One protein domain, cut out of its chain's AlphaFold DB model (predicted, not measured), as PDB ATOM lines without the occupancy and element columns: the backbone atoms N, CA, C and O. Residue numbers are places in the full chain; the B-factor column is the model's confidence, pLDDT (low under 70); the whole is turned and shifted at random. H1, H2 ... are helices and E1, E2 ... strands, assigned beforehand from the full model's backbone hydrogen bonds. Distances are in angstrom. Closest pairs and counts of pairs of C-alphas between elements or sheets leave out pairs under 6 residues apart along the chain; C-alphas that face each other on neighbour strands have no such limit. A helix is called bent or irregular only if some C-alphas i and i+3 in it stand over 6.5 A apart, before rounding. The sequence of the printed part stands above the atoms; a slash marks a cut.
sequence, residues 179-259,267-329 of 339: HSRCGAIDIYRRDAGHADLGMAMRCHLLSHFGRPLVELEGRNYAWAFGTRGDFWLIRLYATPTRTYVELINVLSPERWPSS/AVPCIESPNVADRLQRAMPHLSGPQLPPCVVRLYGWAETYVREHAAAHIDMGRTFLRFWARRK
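This is residues 179 to 259 and 267 to 329 of the 339 residues of an uncharacterized protein of Vitrella brassicaformis (strain CCMP3155) (UniProt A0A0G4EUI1). A twisted sheet of six strands is covered on one face by H1 and H3, which run along its strands, and H2 packs on H3. The printed part has 144 residues with three named helices and six named strands, in the order E1 H1 E2 E3 E4 E5 H2 H3 E6. The sheet, antiparallel, has the order E2 E3 E4 E5 E1 E6. The class is mixed, helices and strands; the whole is compact, with a radius of gyration of the C-alphas of 15.4 A, and spans 52 by 31 by 24 A.

E1, residues 179 to 188, is antiparallel to E6, residues 321 to 328, with N 182 and O 325 at 2.8 A, and to E5, residues 242 to 251, with N 185 and O 245 at 2.8 A. H1, residues 197 to 209, is over E4, residues 230 to 238, and E5, at a height over the sheet of 9.0 A. E2, residues 214 to 216, E3, residues 220 to 227, E4 and E5 form a meander, each strand the antiparallel neighbour of the one before; N 216 and O 220, N 223 and O 234, and N 235 and O 246 are each 2.8 A apart. H3, residues 294 to 310, is on the same face as H1, in two layers, helices on one face of a sheet; its height is 10.1 A, over E5 and E1. H1 and H3 only just touch, with 3 pairs of C-alphas within 8 A, the closest those of His 208 and Cys 295, 6.3 A. H2, residues 276 to 286, only grazes the sheet with residues 276 to 280; it forms a helical hairpin with H3, touching residues 297 to 304 of H3, at a shallow tilt of 24 degrees, opposite ways, the closest C-alphas being those of Ala 277 and Gly 301, 5.0 A. In H1 and H3 every O i to N i+4 pair is within hydrogen-bond range; in H2, 5 of 7 are.

E1 begins at C-alpha 179 (61.841, 27.198, -26.896) and is 29.3 A long, E5 28.9 A, E4 26.2 A and H3 24.5 A. H2 is irregular: C-alphas 282 and 285 are 7.1 A apart. E6 ends at C-alpha 328 (61.933, 26.181, -31.364).

The C-alphas farthest apart, those of Gly 193 and Ser 259, are 52.8 A apart. Residues 260 to 266 are not printed; C-alphas 259 and 267 are 17.9 A apart across the cut. Of the links that are printed whole, none is long. The mean pLDDT of the printed part is 73.8, and 52 residues are under 70, among them 249 to 259 and 267 to 274.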
ATOM      1  N   HIS A 179      63.127  27.865 -26.714       51.81
ATOM      2  CA  HIS A 179      61.841  27.198 -26.896       51.81
ATOM      3  C   HIS A 179      60.739  28.052 -26.272       51.81
ATOM      4  O   HIS A 179      60.731  28.266 -25.061       51.81
ATOM      5  N   SER A 180      59.800  28.545 -27.076       60.78
ATOM      6  CA  SER A 180      58.675  29.330 -26.561       60.78
ATOM      7  C   SER A 180      57.403  29.098 -27.355       60.78
ATOM      8  O   SER A 180      57.409  29.095 -28.588       60.78
ATOM      9  N   ARG A 181      56.285  28.983 -26.640       69.19
ATOM     10  CA  ARG A 181      54.961  29.229 -27.213       69.19
ATOM     11  C   ARG A 181      54.645  30.704 -27.053       69.19
ATOM     12  O   ARG A 181      54.942  31.299 -26.023       69.19
ATOM     13  N   CYS A 182      54.067  31.292 -28.076       75.19
ATOM     14  CA  CYS A 182      53.799  32.709 -28.129       75.19
ATOM     15  C   CYS A 182      52.394  32.952 -28.667       75.19
ATOM     16  O   CYS A 182      51.868  32.189 -29.477       75.19
ATOM     17  N   GLY A 183      51.802  34.045 -28.223       80.81
ATOM     18  CA  GLY A 183      50.495  34.493 -28.646       80.81
ATOM     19  C   GLY A 183      50.463  36.003 -28.791       80.81
ATOM     20  O   GLY A 183      51.162  36.719 -28.078       80.81
ATOM     21  N   ALA A 184      49.652  36.483 -29.723       85.75
ATOM     22  CA  ALA A 184      49.342  37.890 -29.875       85.75
ATOM     23  C   ALA A 184      47.852  38.061 -30.166       85.75
ATOM     24  O   ALA A 184      47.294  37.371 -31.019       85.75
ATOM     25  N   ILE A 185      47.226  39.001 -29.472       87.94
ATOM     26  CA  ILE A 185      45.877  39.492 -29.737       87.94
ATOM     27  C   ILE A 185      46.037  40.983 -29.981       87.94
ATOM     28  O   ILE A 185      46.380  41.715 -29.062       87.94
ATOM     29  N   ASP A 186      45.833  41.432 -31.210       89.56
ATOM     30  CA  ASP A 186      45.964  42.832 -31.590       89.56
ATOM     31  C   ASP A 186      44.647  43.307 -32.187       89.56
ATOM     32  O   ASP A 186      44.245  42.848 -33.253       89.56
ATOM     33  N   ILE A 187      43.948  44.186 -31.477       88.81
ATOM     34  CA  ILE A 187      42.638  44.693 -31.873       88.81
ATOM     35  C   ILE A 187      42.752  46.190 -32.117       88.81
ATOM     36  O   ILE A 187      43.066  46.962 -31.205       88.81
ATOM     37  N   TYR A 188      42.464  46.601 -33.350       88.94
ATOM     38  CA  TYR A 188      42.455  47.998 -33.766       88.94
ATOM     39  C   TYR A 188      41.028  48.529 -33.821       88.94
ATOM     40  O   TYR A 188      40.144  47.922 -34.424       88.94
ATOM     41  N   ARG A 189      40.812  49.694 -33.215       87.38
ATOM     42  CA  ARG A 189      39.542  50.419 -33.246       87.38
ATOM     43  C   ARG A 189      39.588  51.522 -34.301       87.38
ATOM     44  O   ARG A 189      40.617  52.182 -34.452       87.38
ATOM     45  N   ARG A 190      38.474  51.738 -35.003       84.62
ATOM     46  CA  ARG A 190      38.294  52.863 -35.942       84.62
ATOM     47  C   ARG A 190      38.096  54.180 -35.195       84.62
ATOM     48  O   ARG A 190      38.530  55.225 -35.669       84.62
ATOM     49  N   ASP A 191      37.473  54.116 -34.024       80.62
ATOM     50  CA  ASP A 191      37.104  55.250 -33.193       80.62
ATOM     51  C   ASP A 191      37.607  55.093 -31.750       80.62
ATOM     52  O   ASP A 191      37.510  54.042 -31.118       80.62
ATOM     53  N   ALA A 192      38.144  56.181 -31.199       67.69
ATOM     54  CA  ALA A 192      38.657  56.220 -29.830       67.69
ATOM     55  C   ALA A 192      37.556  56.308 -28.751       67.69
ATOM     56  O   ALA A 192      37.865  56.244 -27.562       67.69
ATOM     57  N   GLY A 193      36.294  56.497 -29.159       60.94
ATOM     58  CA  GLY A 193      35.163  56.796 -28.276       60.94
ATOM     59  C   GLY A 193      34.356  55.586 -27.796       60.94
ATOM     60  O   GLY A 193      33.550  55.734 -26.881       60.94
ATOM     61  N   HIS A 194      34.554  54.397 -28.375       59.97
ATOM     62  CA  HIS A 194      33.882  53.184 -27.904       59.97
ATOM     63  C   HIS A 194      34.457  52.730 -26.554       59.97
ATOM     64  O   HIS A 194      35.650  52.936 -26.302       59.97
ATOM     65  N   ALA A 195      33.614  52.092 -25.724       61.50
ATOM     66  CA  ALA A 195      33.942  51.547 -24.403       61.50
ATOM     67  C   ALA A 195      35.377  51.009 -24.352       61.50
ATOM     68  O   ALA A 195      35.816  50.333 -25.286       61.50
ATOM     69  N   ASP A 196      36.109  51.372 -23.294       77.25
ATOM     70  CA  ASP A 196      37.552  51.178 -23.204       77.25
ATOM     71  C   ASP A 196      37.901  49.682 -23.255       77.25
ATOM     72  O   ASP A 196      37.949  49.001 -22.235       77.25
ATOM     73  N   LEU A 197      38.116  49.161 -24.468       83.75
ATOM     74  CA  LEU A 197      38.518  47.779 -24.733       83.75
ATOM     75  C   LEU A 197      39.754  47.414 -23.912       83.75
ATOM     76  O   LEU A 197      39.858  46.293 -23.423       83.75
ATOM     77  N   GLY A 198      40.652  48.378 -23.694       84.38
ATOM     78  CA  GLY A 198      41.781  48.220 -22.790       84.38
ATOM     79  C   GLY A 198      41.333  47.869 -21.373       84.38
ATOM     80  O   GLY A 198      41.842  46.915 -20.789       84.38
ATOM     81  N   MET A 199      40.337  48.581 -20.845       85.00
ATOM     82  CA  MET A 199      39.741  48.302 -19.538       85.00
ATOM     83  C   MET A 199      38.977  46.974 -19.517       85.00
ATOM     84  O   MET A 199      39.136  46.205 -18.574       85.00
ATOM     85  N   ALA A 200      38.193  46.661 -20.551       87.94
ATOM     86  CA  ALA A 200      37.471  45.390 -20.643       87.94
ATOM     87  C   ALA A 200      38.440  44.192 -20.665       87.94
ATOM     88  O   ALA A 200      38.283  43.244 -19.892       87.94
ATOM     89  N   MET A 201      39.498  44.284 -21.478       88.06
ATOM     90  CA  MET A 201      40.575  43.299 -21.549       88.06
ATOM     91  C   MET A 201      41.320  43.195 -20.216       88.06
ATOM     92  O   MET A 201      41.571  42.096 -19.729       88.06
ATOM     93  N   ARG A 202      41.631  44.327 -19.572       87.12
ATOM     94  CA  ARG A 202      42.249  44.351 -18.241       87.12
ATOM     95  C   ARG A 202      41.374  43.642 -17.211       87.12
ATOM     96  O   ARG A 202      41.890  42.806 -16.481       87.12
ATOM     97  N   CYS A 203      40.077  43.936 -17.147       87.75
ATOM     98  CA  CYS A 203      39.144  43.275 -16.229       87.75
ATOM     99  C   CYS A 203      39.079  41.765 -16.478       87.75
ATOM    100  O   CYS A 203      39.112  40.981 -15.529       87.75
ATOM    101  N   HIS A 204      39.054  41.351 -17.746       87.69
ATOM    102  CA  HIS A 204      39.098  39.939 -18.107       87.69
ATOM    103  C   HIS A 204      40.400  39.274 -17.627       87.69
ATOM    104  O   HIS A 204      40.355  38.242 -16.955       87.69
ATOM    105  N   LEU A 205      41.555  39.900 -17.870       84.38
ATOM    106  CA  LEU A 205      42.852  39.412 -17.397       84.38
ATOM    107  C   LEU A 205      42.933  39.372 -15.863       84.38
ATOM    108  O   LEU A 205      43.378  38.371 -15.311       84.38
ATOM    109  N   LEU A 206      42.429  40.392 -15.165       84.25
ATOM    110  CA  LEU A 206      42.353  40.430 -13.700       84.25
ATOM    111  C   LEU A 206      41.547  39.251 -13.137       84.25
ATOM    112  O   LEU A 206      41.962  38.640 -12.154       84.25
ATOM    113  N   SER A 207      40.428  38.896 -13.774       84.81
ATOM    114  CA  SER A 207      39.573  37.787 -13.330       84.81
ATOM    115  C   SER A 207      40.232  36.407 -13.455       84.81
ATOM    116  O   SER A 207      39.854  35.471 -12.753       84.81
ATOM    117  N   HIS A 208      41.223  36.268 -14.341       79.94
ATOM    118  CA  HIS A 208      41.870  34.990 -14.642       79.94
ATOM    119  C   HIS A 208      43.288  34.865 -14.088       79.94
ATOM    120  O   HIS A 208      43.709  33.761 -13.745       79.94
ATOM    121  N   PHE A 209      44.014  35.974 -14.007       76.94
ATOM    122  CA  PHE A 209      45.426  36.017 -13.631       76.94
ATOM    123  C   PHE A 209      45.666  36.778 -12.324       76.94
ATOM    124  O   PHE A 209      46.797  36.828 -11.848       76.94
ATOM    125  N   GLY A 210      44.618  37.345 -11.719       81.06
ATOM    126  CA  GLY A 210      44.726  38.147 -10.509       81.06
ATOM    127  C   GLY A 210      45.362  39.511 -10.771       81.06
ATOM    128  O   GLY A 210      45.354  40.029 -11.891       81.06
ATOM    129  N   ARG A 211      45.899  40.120  -9.710       75.56
ATOM    130  CA  ARG A 211      46.523  41.446  -9.780       75.56
ATOM    131  C   ARG A 211      47.752  41.408 -10.706       75.56
ATOM    132  O   ARG A 211      48.561  40.491 -10.575       75.56
ATOM    133  N   PRO A 212      47.919  42.388 -11.613       68.38
ATOM    134  CA  PRO A 212      49.125  42.485 -12.415       68.38
ATOM    135  C   PRO A 212      50.335  42.722 -11.512       68.38
ATOM    136  O   PRO A 212      50.254  43.435 -10.511       68.38
ATOM    137  N   LEU A 213      51.470  42.166 -11.916       59.59
ATOM    138  CA  LEU A 213      52.775  42.445 -11.309       59.59
ATOM    139  C   LEU A 213      53.215  43.885 -11.579       59.59
ATOM    140  O   LEU A 213      54.046  44.453 -10.882       59.59
ATOM    141  N   VAL A 214      52.676  44.449 -12.655       56.50
ATOM    142  CA  VAL A 214      53.102  45.700 -13.251       56.50
ATOM    143  C   VAL A 214      51.884  46.463 -13.740       56.50
ATOM    144  O   VAL A 214      51.106  45.942 -14.538       56.50
ATOM    145  N   GLU A 215      51.779  47.721 -13.332       69.00
ATOM    146  CA  GLU A 215      50.821  48.686 -13.863       69.00
ATOM    147  C   GLU A 215      51.577  49.972 -14.212       69.00
ATOM    148  O   GLU A 215      52.009  50.715 -13.334       69.00
ATOM    149  N   LEU A 216      51.786  50.210 -15.506       54.91
ATOM    150  CA  LEU A 216      52.364  51.442 -16.033       54.91
ATOM    151  C   LEU A 216      51.268  52.288 -16.671       54.91
ATOM    152  O   LEU A 216      50.516  51.819 -17.531       54.91
ATOM    153  N   GLU A 217      51.212  53.557 -16.270       64.75
ATOM    154  CA  GLU A 217      50.406  54.597 -16.926       64.75
ATOM    155  C   GLU A 217      48.909  54.239 -17.081       64.75
ATOM    156  O   GLU A 217      48.231  54.741 -17.975       64.75
ATOM    157  N   GLY A 218      48.388  53.327 -16.245       65.81
ATOM    158  CA  GLY A 218      46.996  52.851 -16.281       65.81
ATOM    159  C   GLY A 218      46.573  52.162 -17.587       65.81
ATOM    160  O   GLY A 218      45.382  52.008 -17.849       65.81
ATOM    161  N   ARG A 219      47.530  51.800 -18.448       69.50
ATOM    162  CA  ARG A 219      47.279  51.296 -19.811       69.50
ATOM    163  C   ARG A 219      48.206  50.163 -20.229       69.50
ATOM    164  O   ARG A 219      47.959  49.495 -21.231       69.50
ATOM    165  N   ASN A 220      49.259  49.947 -19.455       71.75
ATOM    166  CA  ASN A 220      50.278  48.949 -19.693       71.75
ATOM    167  C   ASN A 220      50.349  48.031 -18.487       71.75
ATOM    168  O   ASN A 220      50.640  48.470 -17.377       71.75
ATOM    169  N   TYR A 221      50.089  46.754 -18.712       74.38
ATOM    170  CA  TYR A 221      49.977  45.779 -17.643       74.38
ATOM    171  C   TYR A 221      50.800  44.548 -17.962       74.38
ATOM    172  O   TYR A 221      50.881  44.145 -19.125       74.38
ATOM    173  N   ALA A 222      51.382  43.936 -16.936       70.19
ATOM    174  CA  ALA A 222      52.007  42.634 -17.089       70.19
ATOM    175  C   ALA A 222      51.634  41.675 -15.958       70.19
ATOM    176  O   ALA A 222      51.561  42.053 -14.787       70.19
ATOM    177  N   TRP A 223      51.440  40.418 -16.336       76.50
ATOM    178  CA  TRP A 223      51.209  39.286 -15.451       76.50
ATOM    179  C   TRP A 223      52.250  38.206 -15.727       76.50
ATOM    180  O   TRP A 223      52.728  38.060 -16.855       76.50
ATOM    181  N   ALA A 224      52.549  37.424 -14.697       68.38
ATOM    182  CA  ALA A 224      53.207  36.139 -14.828       68.38
ATOM    183  C   ALA A 224      52.253  35.089 -14.264       68.38
ATOM    184  O   ALA A 224      51.728  35.250 -13.164       68.38
ATOM    185  N   PHE A 225      52.007  34.035 -15.029       63.69
ATOM    186  CA  PHE A 225      51.080  32.978 -14.654       63.69
ATOM    187  C   PHE A 225      51.707  31.608 -14.881       63.69
ATOM    188  O   PHE A 225      52.086  31.279 -16.001       63.69
ATOM    189  N   GLY A 226      51.784  30.791 -13.836       62.62
ATOM    190  CA  GLY A 226      52.361  29.451 -13.902       62.62
ATOM    191  C   GLY A 226      53.371  29.211 -12.791       62.62
ATOM    192  O   GLY A 226      53.324  29.853 -11.744       62.62
ATOM    193  N   THR A 227      54.271  28.259 -13.019       49.50
ATOM    194  CA  THR A 227      55.270  27.821 -12.036       49.50
ATOM    195  C   THR A 227      56.682  28.062 -12.562       49.50
ATOM    196  O   THR A 227      56.889  28.331 -13.745       49.50
ATOM    197  N   ARG A 228      57.689  28.000 -11.690       46.53
ATOM    198  CA  ARG A 228      59.084  28.231 -12.082       46.53
ATOM    199  C   ARG A 228      59.505  27.274 -13.207       46.53
ATOM    200  O   ARG A 228      59.323  26.062 -13.102       46.53
ATOM    201  N   GLY A 229      60.071  27.833 -14.279       47.06
ATOM    202  CA  GLY A 229      60.458  27.076 -15.474       47.06
ATOM    203  C   GLY A 229      59.285  26.644 -16.363       47.06
ATOM    204  O   GLY A 229      59.488  25.855 -17.276       47.06
ATOM    205  N   ASP A 230      58.069  27.115 -16.102       55.84
ATOM    206  CA  ASP A 230      56.907  26.938 -16.972       55.84
ATOM    207  C   ASP A 230      55.842  27.970 -16.610       55.84
ATOM    208  O   ASP A 230      54.909  27.723 -15.832       55.84
ATOM    209  N   PHE A 231      56.049  29.175 -17.123       62.03
ATOM    210  CA  PHE A 231      55.173  30.300 -16.857       62.03
ATOM    211  C   PHE A 231      54.881  31.087 -18.126       62.03
ATOM    212  O   PHE A 231      55.599  31.035 -19.123       62.03
ATOM    213  N   TRP A 232      53.773  31.806 -18.087       70.06
ATOM    214  CA  TRP A 232      53.299  32.707 -19.116       70.06
ATOM    215  C   TRP A 232      53.541  34.128 -18.660       70.06
ATOM    216  O   TRP A 232      52.992  34.551 -17.650       70.06
ATOM    217  N   LEU A 233      54.332  34.863 -19.425       72.88
ATOM    218  CA  LEU A 233      54.336  36.311 -19.392       72.88
ATOM    219  C   LEU A 233      53.193  36.799 -20.270       72.88
ATOM    220  O   LEU A 233      53.094  36.423 -21.438       72.88
ATOM    221  N   ILE A 234      52.325  37.618 -19.697       77.31
ATOM    222  CA  ILE A 234      51.186  38.203 -20.394       77.31
ATOM    223  C   ILE A 234      51.332  39.704 -20.276       77.31
ATOM    224  O   ILE A 234      51.380  40.231 -19.169       77.31
ATOM    225  N   ARG A 235      51.409  40.395 -21.405       79.56
ATOM    226  CA  ARG A 235      51.529  41.847 -21.457       79.56
ATOM    227  C   ARG A 235      50.328  42.420 -22.176       79.56
ATOM    228  O   ARG A 235      50.074  42.052 -23.311       79.56
ATOM    229  N   LEU A 236      49.644  43.358 -21.542       82.44
ATOM    230  CA  LEU A 236      48.610  44.177 -22.158       82.44
ATOM    231  C   LEU A 236      49.173  45.578 -22.402       82.44
ATOM    232  O   LEU A 236      49.713  46.202 -21.494       82.44
ATOM    233  N   TYR A 237      49.017  46.062 -23.625       83.81
ATOM    234  CA  TYR A 237      49.263  47.432 -24.048       83.81
ATOM    235  C   TYR A 237      47.963  47.979 -24.635       83.81
ATOM    236  O   TYR A 237      47.474  47.474 -25.648       83.81
ATOM    237  N   ALA A 238      47.392  49.000 -24.006       84.69
ATOM    238  CA  ALA A 238      46.148  49.615 -24.447       84.69
ATOM    239  C   ALA A 238      46.341  51.094 -24.795       84.69
ATOM    240  O   ALA A 238      46.918  51.879 -24.051       84.69
ATOM    241  N   THR A 239      45.801  51.504 -25.932       84.62
ATOM    242  CA  THR A 239      45.672  52.901 -26.346       84.62
ATOM    243  C   THR A 239      44.222  53.174 -26.733       84.62
ATOM    244  O   THR A 239      43.426  52.240 -26.897       84.62
ATOM    245  N   PRO A 240      43.848  54.448 -26.947       83.31
ATOM    246  CA  PRO A 240      42.504  54.781 -27.406       83.31
ATOM    247  C   PRO A 240      42.107  54.085 -28.717       83.31
ATOM    248  O   PRO A 240      40.930  53.885 -28.960       83.31
ATOM    249  N   THR A 241      43.055  53.644 -29.545       85.25
ATOM    250  CA  THR A 241      42.761  53.029 -30.853       85.25
ATOM    251  C   THR A 241      43.290  51.608 -31.009       85.25
ATOM    252  O   THR A 241      43.025  50.974 -32.026       85.25
ATOM    253  N   ARG A 242      44.014  51.070 -30.024       88.12
ATOM    254  CA  ARG A 242      44.621  49.738 -30.111       88.12
ATOM    255  C   ARG A 242      44.599  49.036 -28.766       88.12
ATOM    256  O   ARG A 242      44.875  49.639 -27.737       88.12
ATOM    257  N   THR A 243      44.322  47.747 -28.761       89.25
ATOM    258  CA  THR A 243      44.541  46.887 -27.600       89.25
ATOM    259  C   THR A 243      45.357  45.694 -28.050       89.25
ATOM    260  O   THR A 243      44.915  44.922 -28.892       89.25
ATOM    261  N   TYR A 244      46.560  45.581 -27.502       87.50
ATOM    262  CA  TYR A 244      47.521  44.547 -27.830       87.50
ATOM    263  C   TYR A 244      47.806  43.710 -26.588       87.50
ATOM    264  O   TYR A 244      48.242  44.242 -25.569       87.50
ATOM    265  N   VAL A 245      47.569  42.406 -26.674       86.44
ATOM    266  CA  VAL A 245      47.976  41.432 -25.668       86.44
ATOM    267  C   VAL A 245      49.026  40.515 -26.264       86.44
ATOM    268  O   VAL A 245      48.797  39.868 -27.280       86.44
ATOM    269  N   GLU A 246      50.170  40.443 -25.606       82.75
ATOM    270  CA  GLU A 246      51.262  39.541 -25.932       82.75
ATOM    271  C   GLU A 246      51.349  38.451 -24.873       82.75
ATOM    272  O   GLU A 246      51.327  38.731 -23.676       82.75
ATOM    273  N   LEU A 247      51.450  37.206 -25.322       81.00
ATOM    274  CA  LEU A 247      51.612  36.033 -24.484       81.00
ATOM    275  C   LEU A 247      52.934  35.364 -24.837       81.00
ATOM    276  O   LEU A 247      53.177  35.037 -25.996       81.00
ATOM    277  N   ILE A 248      53.788  35.140 -23.848       73.50
ATOM    278  CA  ILE A 248      55.076  34.474 -24.020       73.50
ATOM    279  C   ILE A 248      55.184  33.402 -22.952       73.50
ATOM    280  O   ILE A 248      55.257  33.694 -21.763       73.50
ATOM    281  N   ASN A 249      55.214  32.149 -23.373       69.81
ATOM    282  CA  ASN A 249      55.501  31.038 -22.490       69.81
ATOM    283  C   ASN A 249      57.008  30.841 -22.400       69.81
ATOM    284  O   ASN A 249      57.673  30.563 -23.404       69.81
ATOM    285  N   VAL A 250      57.522  30.989 -21.187       62.41
ATOM    286  CA  VAL A 250      58.909  30.730 -20.830       62.41
ATOM    287  C   VAL A 250      58.959  29.333 -20.219       62.41
ATOM    288  O   VAL A 250      58.462  29.104 -19.114       62.41
ATOM    289  N   LEU A 251      59.524  28.391 -20.976       55.34
ATOM    290  CA  LEU A 251      59.649  26.984 -20.599       55.34
ATOM    291  C   LEU A 251      61.095  26.631 -20.252       55.34
ATOM    292  O   LEU A 251      62.030  27.098 -20.901       55.34
ATOM    293  N   SER A 252      61.265  25.743 -19.275       49.72
ATOM    294  CA  SER A 252      62.531  25.078 -18.993       49.72
ATOM    295  C   SER A 252      62.850  24.119 -20.143       49.72
ATOM    296  O   SER A 252      61.977  23.322 -20.517       49.72
ATOM    297  N   PRO A 253      64.082  24.143 -20.684       48.91
ATOM    298  CA  PRO A 253      64.521  23.214 -21.726       48.91
ATOM    299  C   PRO A 253      64.297  21.740 -21.358       48.91
ATOM    300  O   PRO A 253      63.991  20.929 -22.222       48.91
ATOM    301  N   GLU A 254      64.375  21.403 -20.070       47.56
ATOM    302  CA  GLU A 254      64.222  20.042 -19.533       47.56
ATOM    303  C   GLU A 254      62.790  19.488 -19.649       47.56
ATOM    304  O   GLU A 254      62.591  18.276 -19.617       47.56
ATOM    305  N   ARG A 255      61.778  20.359 -19.791       47.78
ATOM    306  CA  ARG A 255      60.372  19.954 -19.996       47.78
ATOM    307  C   ARG A 255      60.049  19.640 -21.458       47.78
ATOM    308  O   ARG A 255      58.925  19.241 -21.765       47.78
ATOM    309  N   TRP A 256      61.011  19.827 -22.360       47.78
ATOM    310  CA  TRP A 256      60.927  19.320 -23.723       47.78
ATOM    311  C   TRP A 256      61.510  17.905 -23.750       47.78
ATOM    312  O   TRP A 256      62.627  17.713 -23.273       47.78
ATOM    313  N   PRO A 257      60.792  16.902 -24.289       46.72
ATOM    314  CA  PRO A 257      61.333  15.553 -24.360       46.72
ATOM    315  C   PRO A 257      62.665  15.555 -25.129       46.72
ATOM    316  O   PRO A 257      62.801  16.215 -26.158       46.72
ATOM    317  N   SER A 258      63.645  14.799 -24.634       40.94
ATOM    318  CA  SER A 258      64.988  14.633 -25.216       40.94
ATOM    319  C   SER A 258      65.019  13.698 -26.435       40.94
ATOM    320  O   SER A 258      66.088  13.328 -26.918       40.94
ATOM    321  N   SER A 259      63.851  13.304 -26.945       36.00
ATOM    322  CA  SER A 259      63.737  12.381 -28.069       36.00
ATOM    323  C   SER A 259      64.183  13.048 -29.378       36.00
ATOM    324  O   SER A 259      63.758  14.174 -29.658       36.00
ATOM    325  N   ALA A 267      56.152  22.793 -39.284       34.19
ATOM    326  CA  ALA A 267      54.877  22.409 -39.887       34.19
ATOM    327  C   ALA A 267      53.695  22.215 -38.903       34.19
ATOM    328  O   ALA A 267      52.575  21.962 -39.351       34.19
ATOM    329  N   VAL A 268      53.880  22.336 -37.578       40.03
ATOM    330  CA  VAL A 268      52.745  22.299 -36.625       40.03
ATOM    331  C   VAL A 268      51.908  23.581 -36.784       40.03
ATOM    332  O   VAL A 268      52.492  24.665 -36.814       40.03
ATOM    333  N   PRO A 269      50.562  23.508 -36.887       42.09
ATOM    334  CA  PRO A 269      49.758  24.597 -37.433       42.09
ATOM    335  C   PRO A 269      49.992  25.940 -36.740       42.09
ATOM    336  O   PRO A 269      49.692  26.122 -35.560       42.09
ATOM    337  N   CYS A 270      50.479  26.900 -37.523       50.50
ATOM    338  CA  CYS A 270      50.396  28.319 -37.226       50.50
ATOM    339  C   CYS A 270      48.914  28.716 -37.288       50.50
ATOM    340  O   CYS A 270      48.293  28.689 -38.354       50.50
ATOM    341  N   ILE A 271      48.313  29.008 -36.135       52.84
ATOM    342  CA  ILE A 271      46.883  29.307 -36.044       52.84
ATOM    343  C   ILE A 271      46.716  30.818 -36.201       52.84
ATOM    344  O   ILE A 271      46.670  31.574 -35.233       52.84
ATOM    345  N   GLU A 272      46.642  31.247 -37.456       58.53
ATOM    346  CA  GLU A 272      46.266  32.597 -37.867       58.53
ATOM    347  C   GLU A 272      45.001  32.475 -38.719       58.53
ATOM    348  O   GLU A 272      45.058  31.867 -39.781       58.53
ATOM    349  N   SER A 273      43.839  32.889 -38.194       56.56
ATOM    350  CA  SER A 273      42.510  32.900 -38.865       56.56
ATOM    351  C   SER A 273      41.397  33.016 -37.794       56.56
ATOM    352  O   SER A 273      41.707  32.902 -36.606       56.56
ATOM    353  N   PRO A 274      40.119  33.261 -38.133       65.56
ATOM    354  CA  PRO A 274      38.986  33.096 -37.212       65.56
ATOM    355  C   PRO A 274      39.020  31.798 -36.377       65.56
ATOM    356  O   PRO A 274      39.592  30.780 -36.776       65.56
ATOM    357  N   ASN A 275      38.370  31.831 -35.209       83.81
ATOM    358  CA  ASN A 275      38.209  30.690 -34.295       83.81
ATOM    359  C   ASN A 275      39.554  30.078 -33.838       83.81
ATOM    360  O   ASN A 275      39.737  28.859 -33.811       83.81
ATOM    361  N   VAL A 276      40.542  30.925 -33.540       85.06
ATOM    362  CA  VAL A 276      41.789  30.565 -32.849       85.06
ATOM    363  C   VAL A 276      41.500  29.792 -31.561       85.06
ATOM    364  O   VAL A 276      42.159  28.784 -31.334       85.06
ATOM    365  N   ALA A 277      40.516  30.193 -30.752       86.88
ATOM    366  CA  ALA A 277      40.199  29.530 -29.482       86.88
ATOM    367  C   ALA A 277      39.830  28.046 -29.665       86.88
ATOM    368  O   ALA A 277      40.467  27.168 -29.078       86.88
ATOM    369  N   ASP A 278      38.875  27.756 -30.554       85.81
ATOM    370  CA  ASP A 278      38.454  26.386 -30.871       85.81
ATOM    371  C   ASP A 278      39.603  25.559 -31.444       85.81
ATOM    372  O   ASP A 278      39.785  24.385 -31.108       85.81
ATOM    373  N   ARG A 279      40.396  26.164 -32.334       83.12
ATOM    374  CA  ARG A 279      41.528  25.477 -32.961       83.12
ATOM    375  C   ARG A 279      42.633  25.187 -31.953       83.12
ATOM    376  O   ARG A 279      43.175  24.087 -31.986       83.12
ATOM    377  N   LEU A 280      42.919  26.106 -31.030       80.69
ATOM    378  CA  LEU A 280      43.835  25.858 -29.917       80.69
ATOM    379  C   LEU A 280      43.337  24.698 -29.064       80.69
ATOM    380  O   LEU A 280      44.112  23.791 -28.779       80.69
ATOM    381  N   GLN A 281      42.050  24.676 -28.724       83.94
ATOM    382  CA  GLN A 281      41.471  23.613 -27.908       83.94
ATOM    383  C   GLN A 281      41.548  22.237 -28.584       83.94
ATOM    384  O   GLN A 281      41.846  21.246 -27.920       83.94
ATOM    385  N   ARG A 282      41.358  22.166 -29.909       81.06
ATOM    386  CA  ARG A 282      41.543  20.925 -30.685       81.06
ATOM    387  C   ARG A 282      43.009  20.535 -30.846       81.06
ATOM    388  O   ARG A 282      43.317  19.350 -30.882       81.06
ATOM    389  N   ALA A 283      43.909  21.509 -30.954       74.19
ATOM    390  CA  ALA A 283      45.338  21.264 -31.105       74.19
ATOM    391  C   ALA A 283      46.013  20.867 -29.782       74.19
ATOM    392  O   ALA A 283      47.038  20.194 -29.818       74.19
ATOM    393  N   MET A 284      45.448  21.241 -28.626       71.50
ATOM    394  CA  MET A 284      46.026  21.014 -27.290       71.50
ATOM    395  C   MET A 284      46.582  19.600 -27.047       71.50
ATOM    396  O   MET A 284      47.707  19.523 -26.553       71.50
ATOM    397  N   PRO A 285      45.884  18.497 -27.394       67.19
ATOM    398  CA  PRO A 285      46.400  17.137 -27.195       67.19
ATOM    399  C   PRO A 285      47.656  16.817 -28.017       67.19
ATOM    400  O   PRO A 285      48.375  15.874 -27.707       67.19
ATOM    401  N   HIS A 286      47.907  17.592 -29.071       64.38
ATOM    402  CA  HIS A 286      48.964  17.369 -30.052       64.38
ATOM    403  C   HIS A 286      50.117  18.375 -29.927       64.38
ATOM    404  O   HIS A 286      51.114  18.263 -30.639       64.38
ATOM    405  N   LEU A 287      50.007  19.368 -29.035       64.12
ATOM    406  CA  LEU A 287      51.068  20.344 -28.804       64.12
ATOM    407  C   LEU A 287      52.142  19.764 -27.872       64.12
ATOM    408  O   LEU A 287      51.898  19.566 -26.683       64.12
ATOM    409  N   SER A 288      53.361  19.578 -28.387       53.62
ATOM    410  CA  SER A 288      54.539  19.162 -27.606       53.62
ATOM    411  C   SER A 288      54.835  20.109 -26.440       53.62
ATOM    412  O   SER A 288      54.833  21.330 -26.624       53.62
ATOM    413  N   GLY A 289      55.159  19.562 -25.267       60.19
ATOM    414  CA  GLY A 289      55.459  20.317 -24.044       60.19
ATOM    415  C   GLY A 289      54.266  20.403 -23.079       60.19
ATOM    416  O   GLY A 289      53.277  19.694 -23.261       60.19
ATOM    417  N   PRO A 290      54.337  21.258 -22.044       59.34
ATOM    418  CA  PRO A 290      53.273  21.396 -21.046       59.34
ATOM    419  C   PRO A 290      51.927  21.777 -21.666       59.34
ATOM    420  O   PRO A 290      51.883  22.431 -22.707       59.34
ATOM    421  N   GLN A 291      50.807  21.394 -21.053       70.06
ATOM    422  CA  GLN A 291      49.492  21.771 -21.580       70.06
ATOM    423  C   GLN A 291      49.278  23.290 -21.525       70.06
ATOM    424  O   GLN A 291      49.728  23.967 -20.601       70.06
ATOM    425  N   LEU A 292      48.575  23.834 -22.526       73.75
ATOM    426  CA  LEU A 292      48.146  25.231 -22.492       73.75
ATOM    427  C   LEU A 292      47.196  25.452 -21.310       73.75
ATOM    428  O   LEU A 292      46.218  24.712 -21.180       73.75
ATOM    429  N   PRO A 293      47.415  26.483 -20.480       76.75
ATOM    430  CA  PRO A 293      46.464  26.815 -19.438       76.75
ATOM    431  C   PRO A 293      45.083  27.148 -20.022       76.75
ATOM    432  O   PRO A 293      45.001  27.941 -20.965       76.75
ATOM    433  N   PRO A 294      43.978  26.643 -19.441       84.31
ATOM    434  CA  PRO A 294      42.628  26.951 -19.919       84.31
ATOM    435  C   PRO A 294      42.314  28.454 -19.973       84.31
ATOM    436  O   PRO A 294      41.528  28.896 -20.807       84.31
ATOM    437  N   CYS A 295      42.933  29.260 -19.104       83.19
ATOM    438  CA  CYS A 295      42.798  30.718 -19.113       83.19
ATOM    439  C   CYS A 295      43.367  31.372 -20.382       83.19
ATOM    440  O   CYS A 295      42.808  32.364 -20.837       83.19
ATOM    441  N   VAL A 296      44.414  30.801 -20.992       83.56
ATOM    442  CA  VAL A 296      44.968  31.293 -22.263       83.56
ATOM    443  C   VAL A 296      43.971  31.062 -23.396       83.56
ATOM    444  O   VAL A 296      43.692  31.981 -24.155       83.56
ATOM    445  N   VAL A 297      43.368  29.872 -23.485       87.38
ATOM    446  CA  VAL A 297      42.350  29.573 -24.511       87.38
ATOM    447  C   VAL A 297      41.112  30.461 -24.337       87.38
ATOM    448  O   VAL A 297      40.612  31.022 -25.312       87.38
ATOM    449  N   ARG A 298      40.654  30.658 -23.093       88.94
ATOM    450  CA  ARG A 298      39.527  31.556 -22.783       88.94
ATOM    451  C   ARG A 298      39.780  33.000 -23.205       88.94
ATOM    452  O   ARG A 298      38.855  33.631 -23.703       88.94
ATOM    453  N   LEU A 299      41.011  33.494 -23.066       89.62
ATOM    454  CA  LEU A 299      41.382  34.837 -23.511       89.62
ATOM    455  C   LEU A 299      41.166  35.014 -25.024       89.62
ATOM    456  O   LEU A 299      40.606  36.023 -25.448       89.62
ATOM    457  N   TYR A 300      41.563  34.026 -25.833       90.50
ATOM    458  CA  TYR A 300      41.294  34.046 -27.274       90.50
ATOM    459  C   TYR A 300      39.793  33.996 -27.567       90.50
ATOM    460  O   TYR A 300      39.315  34.784 -28.376       90.50
ATOM    461  N   GLY A 301      39.036  33.136 -26.878       91.44
ATOM    462  CA  GLY A 301      37.585  33.028 -27.083       91.44
ATOM    463  C   GLY A 301      36.837  34.316 -26.724       91.44
ATOM    464  O   GLY A 301      35.924  34.737 -27.436       91.44
ATOM    465  N   TRP A 302      37.267  34.988 -25.656       92.94
ATOM    466  CA  TRP A 302      36.753  36.300 -25.276       92.94
ATOM    467  C   TRP A 302      37.057  37.354 -26.347       92.94
ATOM    468  O   TRP A 302      36.148  38.050 -26.798       92.94
ATOM    469  N   ALA A 303      38.309  37.428 -26.810       90.69
ATOM    470  CA  ALA A 303      38.722  38.390 -27.829       90.69
ATOM    471  C   ALA A 303      37.990  38.174 -29.164       90.69
ATOM    472  O   ALA A 303      37.574  39.138 -29.801       90.69
ATOM    473  N   GLU A 304      37.779  36.923 -29.575       91.31
ATOM    474  CA  GLU A 304      36.996  36.581 -30.767       91.31
ATOM    475  C   GLU A 304      35.540  37.010 -30.657       91.31
ATOM    476  O   GLU A 304      34.989  37.551 -31.615       91.31
ATOM    477  N   THR A 305      34.924  36.772 -29.498       91.12
ATOM    478  CA  THR A 305      33.540  37.173 -29.229       91.12
ATOM    479  C   THR A 305      33.416  38.691 -29.307       91.12
ATOM    480  O   THR A 305      32.589  39.194 -30.064       91.12
ATOM    481  N   TYR A 306      34.326  39.415 -28.650       89.44
ATOM    482  CA  TYR A 306      34.369  40.874 -28.696       89.44
ATOM    483  C   TYR A 306      34.541  41.402 -30.129       89.44
ATOM    484  O   TYR A 306      33.797  42.273 -30.579       89.44
ATOM    485  N   VAL A 307      35.508  40.867 -30.885       89.12
ATOM    486  CA  VAL A 307      35.729  41.276 -32.279       89.12
ATOM    487  C   VAL A 307      34.483  41.005 -33.117       89.12
ATOM    488  O   VAL A 307      34.084  41.875 -33.882       89.12
ATOM    489  N   ARG A 308      33.836  39.846 -32.962       89.62
ATOM    490  CA  ARG A 308      32.625  39.482 -33.712       89.62
ATOM    491  C   ARG A 308      31.458  40.426 -33.427       89.62
ATOM    492  O   ARG A 308      30.795  40.852 -34.366       89.62
ATOM    493  N   GLU A 309      31.228  40.756 -32.161       89.44
ATOM    494  CA  GLU A 309      30.129  41.628 -31.725       89.44
ATOM    495  C   GLU A 309      30.325  43.084 -32.173       89.44
ATOM    496  O   GLU A 309      29.356  43.764 -32.509       89.44
ATOM    497  N   HIS A 310      31.575  43.553 -32.255       87.81
ATOM    498  CA  HIS A 310      31.892  44.956 -32.547       87.81
ATOM    499  C   HIS A 310      32.502  45.203 -33.945       87.81
ATOM    500  O   HIS A 310      32.790  46.354 -34.294       87.81
ATOM    501  N   ALA A 311      32.668  44.158 -34.770       84.31
ATOM    502  CA  ALA A 311      33.346  44.202 -36.075       84.31
ATOM    503  C   ALA A 311      32.800  45.274 -37.026       84.31
ATOM    504  O   ALA A 311      33.561  46.012 -37.656       84.31
ATOM    505  N   ALA A 312      31.473  45.346 -37.150       81.06
ATOM    506  CA  ALA A 312      30.821  46.205 -38.133       81.06
ATOM    507  C   ALA A 312      31.005  47.696 -37.812       81.06
ATOM    508  O   ALA A 312      31.282  48.495 -38.711       81.06
ATOM    509  N   ALA A 313      30.897  48.050 -36.531       82.88
ATOM    510  CA  ALA A 313      30.790  49.434 -36.089       82.88
ATOM    511  C   ALA A 313      32.136  50.046 -35.668       82.88
ATOM    512  O   ALA A 313      32.426  51.176 -36.053       82.88
ATOM    513  N   HIS A 314      32.983  49.302 -34.946       86.56
ATOM    514  CA  HIS A 314      34.098  49.912 -34.205       86.56
ATOM    515  C   HIS A 314      35.471  49.300 -34.497       86.56
ATOM    516  O   HIS A 314      36.484  49.922 -34.184       86.56
ATOM    517  N   ILE A 315      35.554  48.113 -35.106       87.50
ATOM    518  CA  ILE A 315      36.832  47.403 -35.288       87.50
ATOM    519  C   ILE A 315      37.363  47.532 -36.718       87.50
ATOM    520  O   ILE A 315      36.666  47.310 -37.713       87.50
ATOM    521  N   ASP A 316      38.644  47.869 -36.834       88.25
ATOM    522  CA  ASP A 316      39.394  47.775 -38.081       88.25
ATOM    523  C   ASP A 316      39.846  46.324 -38.289       88.25
ATOM    524  O   ASP A 316      40.891  45.884 -37.798       88.25
ATOM    525  N   MET A 317      39.026  45.568 -39.018       86.38
ATOM    526  CA  MET A 317      39.295  44.168 -39.355       86.38
ATOM    527  C   MET A 317      40.512  43.995 -40.272       86.38
ATOM    528  O   MET A 317      41.075  42.907 -40.306       86.38
ATOM    529  N   GLY A 318      40.944  45.040 -40.990       84.75
ATOM    530  CA  GLY A 318      42.134  44.980 -41.845       84.75
ATOM    531  C   GLY A 318      43.444  45.003 -41.056       84.75
ATOM    532  O   GLY A 318      44.485  44.606 -41.575       84.75
ATOM    533  N   ARG A 319      43.399  45.460 -39.799       85.44
ATOM    534  CA  ARG A 319      44.565  45.550 -38.902       85.44
ATOM    535  C   ARG A 319      44.475  44.633 -37.687       85.44
ATOM    536  O   ARG A 319      45.495  44.357 -37.065       85.44
ATOM    537  N   THR A 320      43.274  44.183 -37.340       86.75
ATOM    538  CA  THR A 320      43.029  43.304 -36.193       86.75
ATOM    539  C   THR A 320      43.462  41.874 -36.497       86.75
ATOM    540  O   THR A 320      43.054  41.304 -37.506       86.75
ATOM    541  N   PHE A 321      44.248  41.262 -35.609       86.81
ATOM    542  CA  PHE A 321      44.652  39.864 -35.733       86.81
ATOM    543  C   PHE A 321      44.767  39.166 -34.379       86.81
ATOM    544  O   PHE A 321      45.207  39.731 -33.379       86.81
ATOM    545  N   LEU A 322      44.406  37.886 -34.367       88.31
ATOM    546  CA  LEU A 322      44.631  36.970 -33.257       88.31
ATOM    547  C   LEU A 322      45.527  35.852 -33.783       88.31
ATOM    548  O   LEU A 322      45.214  35.218 -34.792       88.31
ATOM    549  N   ARG A 323      46.672  35.646 -33.135       83.25
ATOM    550  CA  ARG A 323      47.707  34.712 -33.577       83.25
ATOM    551  C   ARG A 323      48.244  33.920 -32.404       83.25
ATOM    552  O   ARG A 323      48.449  34.466 -31.320       83.25
ATOM    553  N   PHE A 324      48.530  32.651 -32.647       80.56
ATOM    554  CA  PHE A 324      49.261  31.791 -31.729       80.56
ATOM    555  C   PHE A 324      50.289  30.977 -32.511       80.56
ATOM    556  O   PHE A 324      49.978  30.433 -33.571       80.56
ATOM    557  N   TRP A 325      51.511  30.896 -31.993       73.06
ATOM    558  CA  TRP A 325      52.606  30.174 -32.631       73.06
ATOM    559  C   TRP A 325      53.530  29.528 -31.599       73.06
ATOM    560  O   TRP A 325      53.657  29.986 -30.467       73.06
ATOM    561  N   ALA A 326      54.217  28.464 -31.996       65.50
ATOM    562  CA  ALA A 326      55.304  27.876 -31.225       65.50
ATOM    563  C   ALA A 326      56.607  28.048 -32.007       65.50
ATOM    564  O   ALA A 326      56.636  27.874 -33.222       65.50
ATOM    565  N   ARG A 327      57.688  28.412 -31.318       55.47
ATOM    566  CA  ARG A 327      59.018  28.539 -31.911       55.47
ATOM    567  C   ARG A 327      60.004  27.699 -31.113       55.47
ATOM    568  O   ARG A 327      60.207  27.937 -29.924       55.47
ATOM    569  N   ARG A 328      60.658  26.759 -31.793       50.97
ATOM    570  CA  ARG A 328      61.933  26.181 -31.364       50.97
ATOM    571  C   ARG A 328      63.021  26.867 -32.176       50.97
ATOM    572  O   ARG A 328      62.920  26.953 -33.397       50.97
ATOM    573  N   LYS A 329      64.037  27.410 -31.516       46.75
ATOM    574  CA  LYS A 329      65.238  27.887 -32.190       46.75
ATOM    575  C   LYS A 329      66.036  26.644 -32.578       46.75
ATOM    576  O   LYS A 329      66.839  26.158 -31.792       46.75
TER     577      LYS A 329